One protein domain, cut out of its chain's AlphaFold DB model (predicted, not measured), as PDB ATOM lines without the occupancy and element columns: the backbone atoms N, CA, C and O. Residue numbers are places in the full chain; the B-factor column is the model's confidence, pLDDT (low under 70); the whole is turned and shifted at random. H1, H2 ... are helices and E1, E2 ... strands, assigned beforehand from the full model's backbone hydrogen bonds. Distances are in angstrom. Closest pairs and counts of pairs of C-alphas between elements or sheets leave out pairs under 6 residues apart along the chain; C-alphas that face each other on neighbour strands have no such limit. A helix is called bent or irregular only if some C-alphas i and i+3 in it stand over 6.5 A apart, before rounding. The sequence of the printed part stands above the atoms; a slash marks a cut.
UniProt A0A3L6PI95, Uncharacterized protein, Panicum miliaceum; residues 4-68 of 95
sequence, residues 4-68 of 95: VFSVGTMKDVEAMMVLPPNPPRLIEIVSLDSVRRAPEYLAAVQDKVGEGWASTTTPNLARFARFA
ATOM      1  N   VAL A   4      31.240  -0.828 -23.008       92.44
ATOM      2  CA  VAL A   4      31.943  -2.096 -22.780       92.44
ATOM      3  C   VAL A   4      31.183  -3.215 -23.484       92.44
ATOM      4  O   VAL A   4      29.953  -3.267 -23.424       92.44
ATOM      5  N   PHE A   5      31.910  -4.092 -24.168       93.06
ATOM      6  CA  PHE A   5      31.391  -5.338 -24.712       93.06
ATOM      7  C   PHE A   5      32.144  -6.503 -24.070       93.06
ATOM      8  O   PHE A   5      33.317  -6.740 -24.367       93.06
ATOM      9  N   SER A   6      31.471  -7.198 -23.155       93.81
ATOM     10  CA  SER A   6      32.036  -8.353 -22.466       93.81
ATOM     11  C   SER A   6      31.882  -9.604 -23.330       93.81
ATOM     12  O   SER A   6      30.807  -9.872 -23.859       93.81
ATOM     13  N   VAL A   7      32.958 -10.370 -23.458       92.56
ATOM     14  CA  VAL A   7      33.022 -11.600 -24.248       92.56
ATOM     15  C   VAL A   7      33.384 -12.738 -23.307       92.56
ATOM     16  O   VAL A   7      34.460 -12.725 -22.701       92.56
ATOM     17  N   GLY A   8      32.489 -13.711 -23.166       90.81
ATOM     18  CA  GLY A   8      32.736 -14.911 -22.372       90.81
ATOM     19  C   GLY A   8      32.744 -16.194 -23.195       90.81
ATOM     20  O   GLY A   8      33.434 -17.150 -22.843       90.81
ATOM     21  N   THR A   9      32.014 -16.189 -24.308       93.75
ATOM     22  CA  THR A   9      31.739 -17.351 -25.155       93.75
ATOM     23  C   THR A   9      31.967 -17.030 -26.632       93.75
ATOM     24  O   THR A   9      32.016 -15.861 -27.024       93.75
ATOM     25  N   MET A  10      32.045 -18.052 -27.486       93.06
ATOM     26  CA  MET A  10      32.113 -17.828 -28.938       93.06
ATOM     27  C   MET A  10      30.858 -17.166 -29.505       93.06
ATOM     28  O   MET A  10      30.943 -16.430 -30.481       93.06
ATOM     29  N   LYS A  11      29.701 -17.351 -28.866       93.94
ATOM     30  CA  LYS A  11      28.482 -16.646 -29.264       93.94
ATOM     31  C   LYS A  11      28.609 -15.135 -29.046       93.94
ATOM     32  O   LYS A  11      28.086 -14.352 -29.834       93.94
ATOM     33  N   ASP A  12      29.326 -14.720 -28.003       94.50
ATOM     34  CA  ASP A  12      29.610 -13.303 -27.767       94.50
ATOM     35  C   ASP A  12      30.587 -12.760 -28.811       94.50
ATOM     36  O   ASP A  12      30.426 -11.629 -29.260       94.50
ATOM     37  N   VAL A  13      31.558 -13.572 -29.248       93.75
ATOM     38  CA  VAL A  13      32.442 -13.235 -30.373       93.75
ATOM     39  C   VAL A  13      31.622 -13.030 -31.649       93.75
ATOM     40  O   VAL A  13      31.733 -11.986 -32.281       93.75
ATOM     41  N   GLU A  14      30.740 -13.964 -32.001       94.62
ATOM     42  CA  GLU A  14      29.850 -13.835 -33.164       94.62
ATOM     43  C   GLU A  14      28.976 -12.572 -33.080       94.62
ATOM     44  O   GLU A  14      28.869 -11.813 -34.047       94.62
ATOM     45  N   ALA A  15      28.402 -12.299 -31.904       94.75
ATOM     46  CA  ALA A  15      27.622 -11.092 -31.652       94.75
ATOM     47  C   ALA A  15      28.471  -9.814 -31.751       94.75
ATOM     48  O   ALA A  15      27.984  -8.788 -32.223       94.75
ATOM     49  N   MET A  16      29.738  -9.865 -31.336       94.56
ATOM     50  CA  MET A  16      30.686  -8.764 -31.472       94.56
ATOM     51  C   MET A  16      30.963  -8.453 -32.943       94.56
ATOM     52  O   MET A  16      30.966  -7.286 -33.331       94.56
ATOM     53  N   MET A  17      31.165  -9.482 -33.770       94.56
ATOM     54  CA  MET A  17      31.561  -9.320 -35.171       94.56
ATOM     55  C   MET A  17      30.498  -8.619 -36.023       94.56
ATOM     56  O   MET A  17      30.849  -7.846 -36.912       94.56
ATOM     57  N   VAL A  18      29.211  -8.810 -35.719       95.19
ATOM     58  CA  VAL A  18      28.105  -8.160 -36.448       95.19
ATOM     59  C   VAL A  18      27.847  -6.710 -36.027       95.19
ATOM     60  O   VAL A  18      27.015  -6.032 -36.633       95.19
ATOM     61  N   LEU A  19      28.521  -6.215 -34.982       92.88
ATOM     62  CA  LEU A  19      28.361  -4.833 -34.545       92.88
ATOM     63  C   LEU A  19      29.095  -3.862 -35.479       92.88
ATOM     64  O   LEU A  19      30.201  -4.161 -35.937       92.88
ATOM     65  N   PRO A  20      28.508  -2.677 -35.734       91.62
ATOM     66  CA  PRO A  20      29.160  -1.661 -36.543       91.62
ATOM     67  C   PRO A  20      30.417  -1.111 -35.837       91.62
ATOM     68  O   PRO A  20      30.439  -1.050 -34.603       91.62
ATOM     69  N   PRO A  21      31.413  -0.613 -36.596       88.50
ATOM     70  CA  PRO A  21      32.632  -0.010 -36.044       88.50
ATOM     71  C   PRO A  21      32.362   1.147 -35.074       88.50
ATOM     72  O   PRO A  21      33.096   1.347 -34.110       88.50
ATOM     73  N   ASN A  22      31.285   1.904 -35.318       88.31
ATOM     74  CA  ASN A  22      30.915   3.082 -34.544       88.31
ATOM     75  C   ASN A  22      29.589   2.887 -33.785       88.31
ATOM     76  O   ASN A  22      28.614   2.424 -34.383       88.31
ATOM     77  N   PRO A  23      29.504   3.323 -32.511       88.81
ATOM     78  CA  PRO A  23      30.596   3.886 -31.709       88.81
ATOM     79  C   PRO A  23      31.611   2.805 -31.277       88.81
ATOM     80  O   PRO A  23      31.189   1.685 -30.973       88.81
ATOM     81  N   PRO A  24      32.915   3.136 -31.194       87.94
ATOM     82  CA  PRO A  24      33.932   2.187 -30.759       87.94
ATOM     83  C   PRO A  24      33.696   1.756 -29.309       87.94
ATOM     84  O   PRO A  24      33.245   2.542 -28.464       87.94
ATOM     85  N   ARG A  25      34.005   0.489 -29.026       93.56
ATOM     86  CA  ARG A  25      33.768  -0.151 -27.727       93.56
ATOM     87  C   ARG A  25      35.069  -0.611 -27.085       93.56
ATOM     88  O   ARG A  25      36.078  -0.809 -27.758       93.56
ATOM     89  N   LEU A  26      35.033  -0.787 -25.770       94.81
ATOM     90  CA  LEU A  26      36.063  -1.513 -25.037       94.81
ATOM     91  C   LEU A  26      35.663  -2.989 -24.981       94.81
ATOM     92  O   LEU A  26      34.611  -3.317 -24.437       94.81
ATOM     93  N   ILE A  27      36.498  -3.862 -25.527       94.81
ATOM     94  CA  ILE A  27      36.334  -5.310 -25.455       94.81
ATOM     95  C   ILE A  27      36.920  -5.795 -24.134       94.81
ATOM     96  O   ILE A  27      38.080  -5.521 -23.815       94.81
ATOM     97  N   GLU A  28      36.125  -6.551 -23.389       93.38
ATOM     98  CA  GLU A  28      36.540  -7.187 -22.147       93.38
ATOM     99  C   GLU A  28      36.348  -8.698 -22.267       93.38
ATOM    100  O   GLU A  28      35.226  -9.195 -22.310       93.38
ATOM    101  N   ILE A  29      37.448  -9.449 -22.323       91.50
ATOM    102  CA  ILE A  29      37.380 -10.914 -22.293       91.50
ATOM    103  C   ILE A  29      37.230 -11.347 -20.834       91.50
ATOM    104  O   ILE A  29      38.200 -11.296 -20.075       91.50
ATOM    105  N   VAL A  30      36.023 -11.756 -20.446       91.25
ATOM    106  CA  VAL A  30      35.701 -12.181 -19.072       91.25
ATOM    107  C   VAL A  30      35.904 -13.682 -18.869       91.25
ATOM    108  O   VAL A  30      36.206 -14.123 -17.764       91.25
ATOM    109  N   SER A  31      35.782 -14.469 -19.939       89.94
ATOM    110  CA  SER A  31      36.058 -15.905 -19.940       89.94
ATOM    111  C   SER A  31      36.395 -16.411 -21.343       89.94
ATOM    112  O   SER A  31      36.152 -15.736 -22.343       89.94
ATOM    113  N   LEU A  32      36.964 -17.615 -21.405       88.06
ATOM    114  CA  LEU A  32      37.185 -18.369 -22.635       88.06
ATOM    115  C   LEU A  32      36.502 -19.727 -22.481       88.06
ATOM    116  O   LEU A  32      36.798 -20.436 -21.520       88.06
ATOM    117  N   ASP A  33      35.648 -20.110 -23.434       86.62
ATOM    118  CA  ASP A  33      34.984 -21.426 -23.429       86.62
ATOM    119  C   ASP A  33      36.004 -22.575 -23.401       86.62
ATOM    120  O   ASP A  33      35.810 -23.608 -22.762       86.62
ATOM    121  N   SER A  34      37.114 -22.396 -24.120       89.69
ATOM    122  CA  SER A  34      38.235 -23.326 -24.154       89.69
ATOM    123  C   SER A  34      39.502 -22.607 -24.592       89.69
ATOM    124  O   SER A  34      39.477 -21.801 -25.521       89.69
ATOM    125  N   VAL A  35      40.635 -22.976 -23.989       90.56
ATOM    126  CA  VAL A  35      41.962 -22.514 -24.420       90.56
ATOM    127  C   VAL A  35      42.201 -22.830 -25.896       90.56
ATOM    128  O   VAL A  35      42.758 -21.992 -26.593       90.56
ATOM    129  N   ARG A  36      41.720 -23.980 -26.402       90.38
ATOM    130  CA  ARG A  36      41.883 -24.359 -27.818       90.38
ATOM    131  C   ARG A  36      41.267 -23.341 -28.786       90.38
ATOM    132  O   ARG A  36      41.704 -23.267 -29.924       90.38
ATOM    133  N   ARG A  37      40.291 -22.542 -28.335       92.25
ATOM    134  CA  ARG A  37      39.642 -21.494 -29.139       92.25
ATOM    135  C   ARG A  37      40.278 -20.114 -28.986       92.25
ATOM    136  O   ARG A  37      39.866 -19.180 -29.662       92.25
ATOM    137  N   ALA A  38      41.289 -19.949 -28.131       93.75
ATOM    138  CA  ALA A  38      41.959 -18.663 -27.942       93.75
ATOM    139  C   ALA A  38      42.454 -17.998 -29.250       93.75
ATOM    140  O   ALA A  38      42.347 -16.771 -29.332       93.75
ATOM    141  N   PRO A  39      42.924 -18.736 -30.282       95.12
ATOM    142  CA  PRO A  39      43.253 -18.140 -31.579       95.12
ATOM    143  C   PRO A  39      42.055 -17.473 -32.274       95.12
ATOM    144  O   PRO A  39      42.198 -16.381 -32.818       95.12
ATOM    145  N   GLU A  40      40.863 -18.074 -32.206       94.56
ATOM    146  CA  GLU A  40      39.635 -17.529 -32.809       94.56
ATOM    147  C   GLU A  40      39.214 -16.224 -32.123       94.56
ATOM    148  O   GLU A  40      38.936 -15.221 -32.783       94.56
ATOM    149  N   TYR A  41      39.245 -16.206 -30.786       94.75
ATOM    150  CA  TYR A  41      38.986 -14.991 -30.010       94.75
ATOM    151  C   TYR A  41      40.013 -13.903 -30.343       94.75
ATOM    152  O   TYR A  41      39.646 -12.739 -30.492       94.75
ATOM    153  N   LEU A  42      41.298 -14.261 -30.456       95.38
ATOM    154  CA  LEU A  42      42.359 -13.303 -30.756       95.38
ATOM    155  C   LEU A  42      42.150 -12.645 -32.118       95.38
ATOM    156  O   LEU A  42      42.247 -11.422 -32.206       95.38
ATOM    157  N   ALA A  43      41.831 -13.437 -33.143       95.38
ATOM    158  CA  ALA A  43      41.570 -12.936 -34.485       95.38
ATOM    159  C   ALA A  43      40.394 -11.947 -34.495       95.38
ATOM    160  O   ALA A  43      40.524 -10.842 -35.018       95.38
ATOM    161  N   ALA A  44      39.283 -12.291 -33.837       95.12
ATOM    162  CA  ALA A  44      38.113 -11.419 -33.748       95.12
ATOM    163  C   ALA A  44      38.395 -10.111 -32.988       95.12
ATOM    164  O   ALA A  44      37.967  -9.031 -33.398       95.12
ATOM    165  N   VAL A  45      39.148 -10.185 -31.885       94.50
ATOM    166  CA  VAL A  45      39.569  -8.995 -31.131       94.50
ATOM    167  C   VAL A  45      40.481  -8.112 -31.978       94.50
ATOM    168  O   VAL A  45      40.319  -6.895 -31.969       94.50
ATOM    169  N   GLN A  46      41.433  -8.694 -32.710       95.56
ATOM    170  CA  GLN A  46      42.344  -7.942 -33.574       95.56
ATOM    171  C   GLN A  46      41.608  -7.231 -34.712       95.56
ATOM    172  O   GLN A  46      41.927  -6.076 -34.985       95.56
ATOM    173  N   ASP A  47      40.604  -7.875 -35.310       95.06
ATOM    174  CA  ASP A  47      39.775  -7.272 -36.357       95.06
ATOM    175  C   ASP A  47      39.040  -6.025 -35.835       95.06
ATOM    176  O   ASP A  47      39.200  -4.924 -36.364       95.06
ATOM    177  N   LYS A  48      38.360  -6.140 -34.687       93.75
ATOM    178  CA  LYS A  48      37.679  -4.996 -34.057       93.75
ATOM    179  C   LYS A  48      38.624  -3.911 -33.559       93.75
ATOM    180  O   LYS A  48      38.300  -2.727 -33.652       93.75
ATOM    181  N   VAL A  49      39.806  -4.270 -33.067       93.69
ATOM    182  CA  VAL A  49      40.840  -3.276 -32.745       93.69
ATOM    183  C   VAL A  49      41.285  -2.529 -34.009       93.69
ATOM    184  O   VAL A  49      41.481  -1.315 -33.955       93.69
ATOM    185  N   GLY A  50      41.359  -3.208 -35.159       92.88
ATOM    186  CA  GLY A  50      41.566  -2.585 -36.470       92.88
ATOM    187  C   GLY A  50      40.450  -1.613 -36.874       92.88
ATOM    188  O   GLY A  50      40.722  -0.593 -37.504       92.88
ATOM    189  N   GLU A  51      39.212  -1.868 -36.442       93.69
ATOM    190  CA  GLU A  51      38.056  -0.971 -36.600       93.69
ATOM    191  C   GLU A  51      38.029   0.209 -35.599       93.69
ATOM    192  O   GLU A  51      37.112   1.032 -35.628       93.69
ATOM    193  N   GLY A  52      39.024   0.322 -34.711       93.00
ATOM    194  CA  GLY A  52      39.142   1.408 -33.732       93.00
ATOM    195  C   GLY A  52      38.568   1.093 -32.349       93.00
ATOM    196  O   GLY A  52      38.471   1.990 -31.507       93.00
ATOM    197  N   TRP A  53      38.188  -0.162 -32.086       94.62
ATOM    198  CA  TRP A  53      37.833  -0.609 -30.739       94.62
ATOM    199  C   TRP A  53      39.092  -0.780 -29.880       94.62
ATOM    200  O   TRP A  53      40.213  -0.870 -30.377       94.62
ATOM    201  N   ALA A  54      38.918  -0.828 -28.563       93.88
ATOM    202  CA  ALA A  54      40.011  -1.045 -27.620       93.88
ATOM    203  C   ALA A  54      39.896  -2.423 -26.966       93.88
ATOM    204  O   ALA A  54      38.799  -2.932 -26.768       93.88
ATOM    205  N   SER A  55      41.025  -3.007 -26.569       92.31
ATOM    206  CA  SER A  55      41.074  -4.238 -25.778       92.31
ATOM    207  C   SER A  55      42.235  -4.168 -24.792       92.31
ATOM    208  O   SER A  55      43.360  -3.836 -25.166       92.31
ATOM    209  N   THR A  56      41.972  -4.484 -23.525       86.12
ATOM    210  CA  THR A  56      42.996  -4.546 -22.467       86.12
ATOM    211  C   THR A  56      43.601  -5.941 -22.317       86.12
ATOM    212  O   THR A  56      44.641  -6.101 -21.679       86.12
ATOM    213  N   THR A  57      42.983  -6.962 -22.912       85.44
ATOM    214  CA  THR A  57      43.331  -8.374 -22.702       85.44
ATOM    215  C   THR A  57      44.118  -8.986 -23.858       85.44
ATOM    216  O   THR A  57      44.591 -10.115 -23.721       85.44
ATOM    217  N   THR A  58      44.332  -8.260 -24.964       86.69
ATOM    218  CA  THR A  58      45.026  -8.767 -26.166       86.69
ATOM    219  C   THR A  58      46.367  -9.454 -25.868       86.69
ATOM    220  O   THR A  58      46.581 -10.549 -26.387       86.69
ATOM    221  N   PRO A  59      47.262  -8.923 -25.002       87.56
ATOM    222  CA  PRO A  59      48.523  -9.603 -24.692       87.56
ATOM    223  C   PRO A  59      48.335 -10.959 -23.997       87.56
ATOM    224  O   PRO A  59      49.082 -11.900 -24.260       87.56
ATOM    225  N   ASN A  60      47.336 -11.076 -23.118       88.31
ATOM    226  CA  ASN A  60      47.025 -12.336 -22.442       88.31
ATOM    227  C   ASN A  60      46.397 -13.330 -23.420       88.31
ATOM    228  O   ASN A  60      46.786 -14.496 -23.450       88.31
ATOM    229  N   LEU A  61      45.491 -12.852 -24.271       91.31
ATOM    230  CA  LEU A  61      44.846 -13.662 -25.296       91.31
ATOM    231  C   LEU A  61      45.857 -14.213 -26.313       91.31
ATOM    232  O   LEU A  61      45.783 -15.384 -26.669       91.31
ATOM    233  N   ALA A  62      46.873 -13.425 -26.680       92.94
ATOM    234  CA  ALA A  62      47.984 -13.877 -27.517       92.94
ATOM    235  C   ALA A  62      48.806 -15.010 -26.877       92.94
ATOM    236  O   ALA A  62      49.227 -15.939 -27.567       92.94
ATOM    237  N   ARG A  63      49.013 -14.980 -25.554       92.75
ATOM    238  CA  ARG A  63      49.679 -16.081 -24.836       92.75
ATOM    239  C   ARG A  63      48.836 -17.353 -24.853       92.75
ATOM    240  O   ARG A  63      49.384 -18.430 -25.071       92.75
ATOM    241  N   PHE A  64      47.524 -17.231 -24.651       93.00
ATOM    242  CA  PHE A  64      46.617 -18.376 -24.723       93.00
ATOM    243  C   PHE A  64      46.529 -18.954 -26.135       93.00
ATOM    244  O   PHE A  64      46.550 -20.172 -26.272       93.00
ATOM    245  N   ALA A  65      46.510 -18.108 -27.169       94.19
ATOM    246  CA  ALA A  65      46.547 -18.550 -28.560       94.19
ATOM    247  C   ALA A  65      47.817 -19.362 -28.855       94.19
ATOM    248  O   ALA A  65      47.723 -20.494 -29.309       94.19
ATOM    249  N   ARG A  66      48.995 -18.864 -28.453       94.12
ATOM    250  CA  ARG A  66      50.251 -19.614 -28.608       94.12
ATOM    251  C   ARG A  66      50.227 -20.966 -27.891       94.12
ATOM    252  O   ARG A  66      50.749 -21.950 -28.403       94.12
ATOM    253  N   PHE A  67      49.646 -21.026 -26.694       93.00
ATOM    254  CA  PHE A  67      49.513 -22.291 -25.974       93.00
ATOM    255  C   PHE A  67      48.532 -23.251 -26.672       93.00
ATOM    256  O   PHE A  67      48.795 -24.448 -26.732       93.00
ATOM    257  N   ALA A  68      47.443 -22.741 -27.253       94.00
ATOM    258  CA  ALA A  68      46.526 -23.525 -28.078       94.00
ATOM    259  C   ALA A  68      47.215 -24.121 -29.317       94.00
ATOM    260  O   ALA A  68      46.995 -25.291 -29.634       94.00
TER     261      ALA A  68
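What this domain is: This is residues 4 to 68 of the 95 residues of an uncharacterized protein of Panicum miliaceum (UniProt A0A3L6PI95). Two short parallel strands, E1 and E2, make a small ribbon, and H1 and H2 lie side by side under one face of it, H1 nearer E1 and H2 nearer E2, with the other face bare. H3 folds back beside H2 on the side away from H1, and residues 54 to 55 before it pair alongside E2 as a short third row. The printed part has 65 residues, with three named helices and two named strands in the order E1, H1, E2, H2, H3, and its class is mixed, helices and strands. It is compact, with a radius of gyration of the C-alphas of 10.7 A, and elongated in outline, spanning 32 by 21 by 16 A.

Where its parts are: Find C-alpha 4 at (31.943, -2.096, -22.780), where E1 begins; it runs over residues 4 to 7, 9.7 A long. H1 follows at residues 10 to 17, 10.6 A long. Next look for E2 at residues 25 to 29, 12.6 A long, beginning at C-alpha 25 at (33.768, -0.151, -27.727). From Val 35 the longest helix, H2, runs to Gly 50 over 23.3 A; it is irregular, with C-alphas 36 and 39 7.4 A apart. H3, residues 58 to 68, is 15.0 A long and ends at C-alpha 68 at (46.526, -23.525, -28.078).

How they stand to each other: Start with E1 and E2, parallel neighbours with 31 degrees between their directions. Look at N 5 and O 26, 2.8 A apart, and N 28 and O 5, 3.0 A apart, both within hydrogen-bond range. E1, H1 and E2 form a strand-helix-strand unit, two parallel neighbour strands with a helix between them in the chain, and its crossover is right-handed. The closest C-alphas of E1 and H1 are those of Val 7 and Val 13, 6.4 A apart. H1 and H2 touch, H2 with residues 41 to 48 alone, and the closest C-alphas are those of Val 13 and Tyr 41, 6.8 A apart. They run the same way at a shallow tilt of 11 degrees. The closest C-alphas of E2 and H2 are those of Ile 27 and Val 45, 7.5 A apart. H2 and H3 form a helical hairpin and touch, with the closest C-alphas those of Pro 39 and Ala 65, 4.5 A apart. They run opposite ways at a shallow tilt of 34.6 degrees, only just short of steep. E2 and H3 are near each other, with 5 pairs of C-alphas within 10 A, while H1 and H3 are apart. In H1 and H3 every O i to N i+4 pair is within hydrogen-bond range, and in H2 10 of 12 are.

The domain as a whole: Look for the two C-alphas farthest apart at Pro 23 and Phe 67, 32.8 A. The printed part has no cut from residue 4 to residue 68. The links E1 to H1 and E2 to H2 are tight, those from H1 to E2 and H2 to H3 are short, and no link is long. In the B-factor column the mean pLDDT of the printed part is 92.4, and no printed residue is under 70.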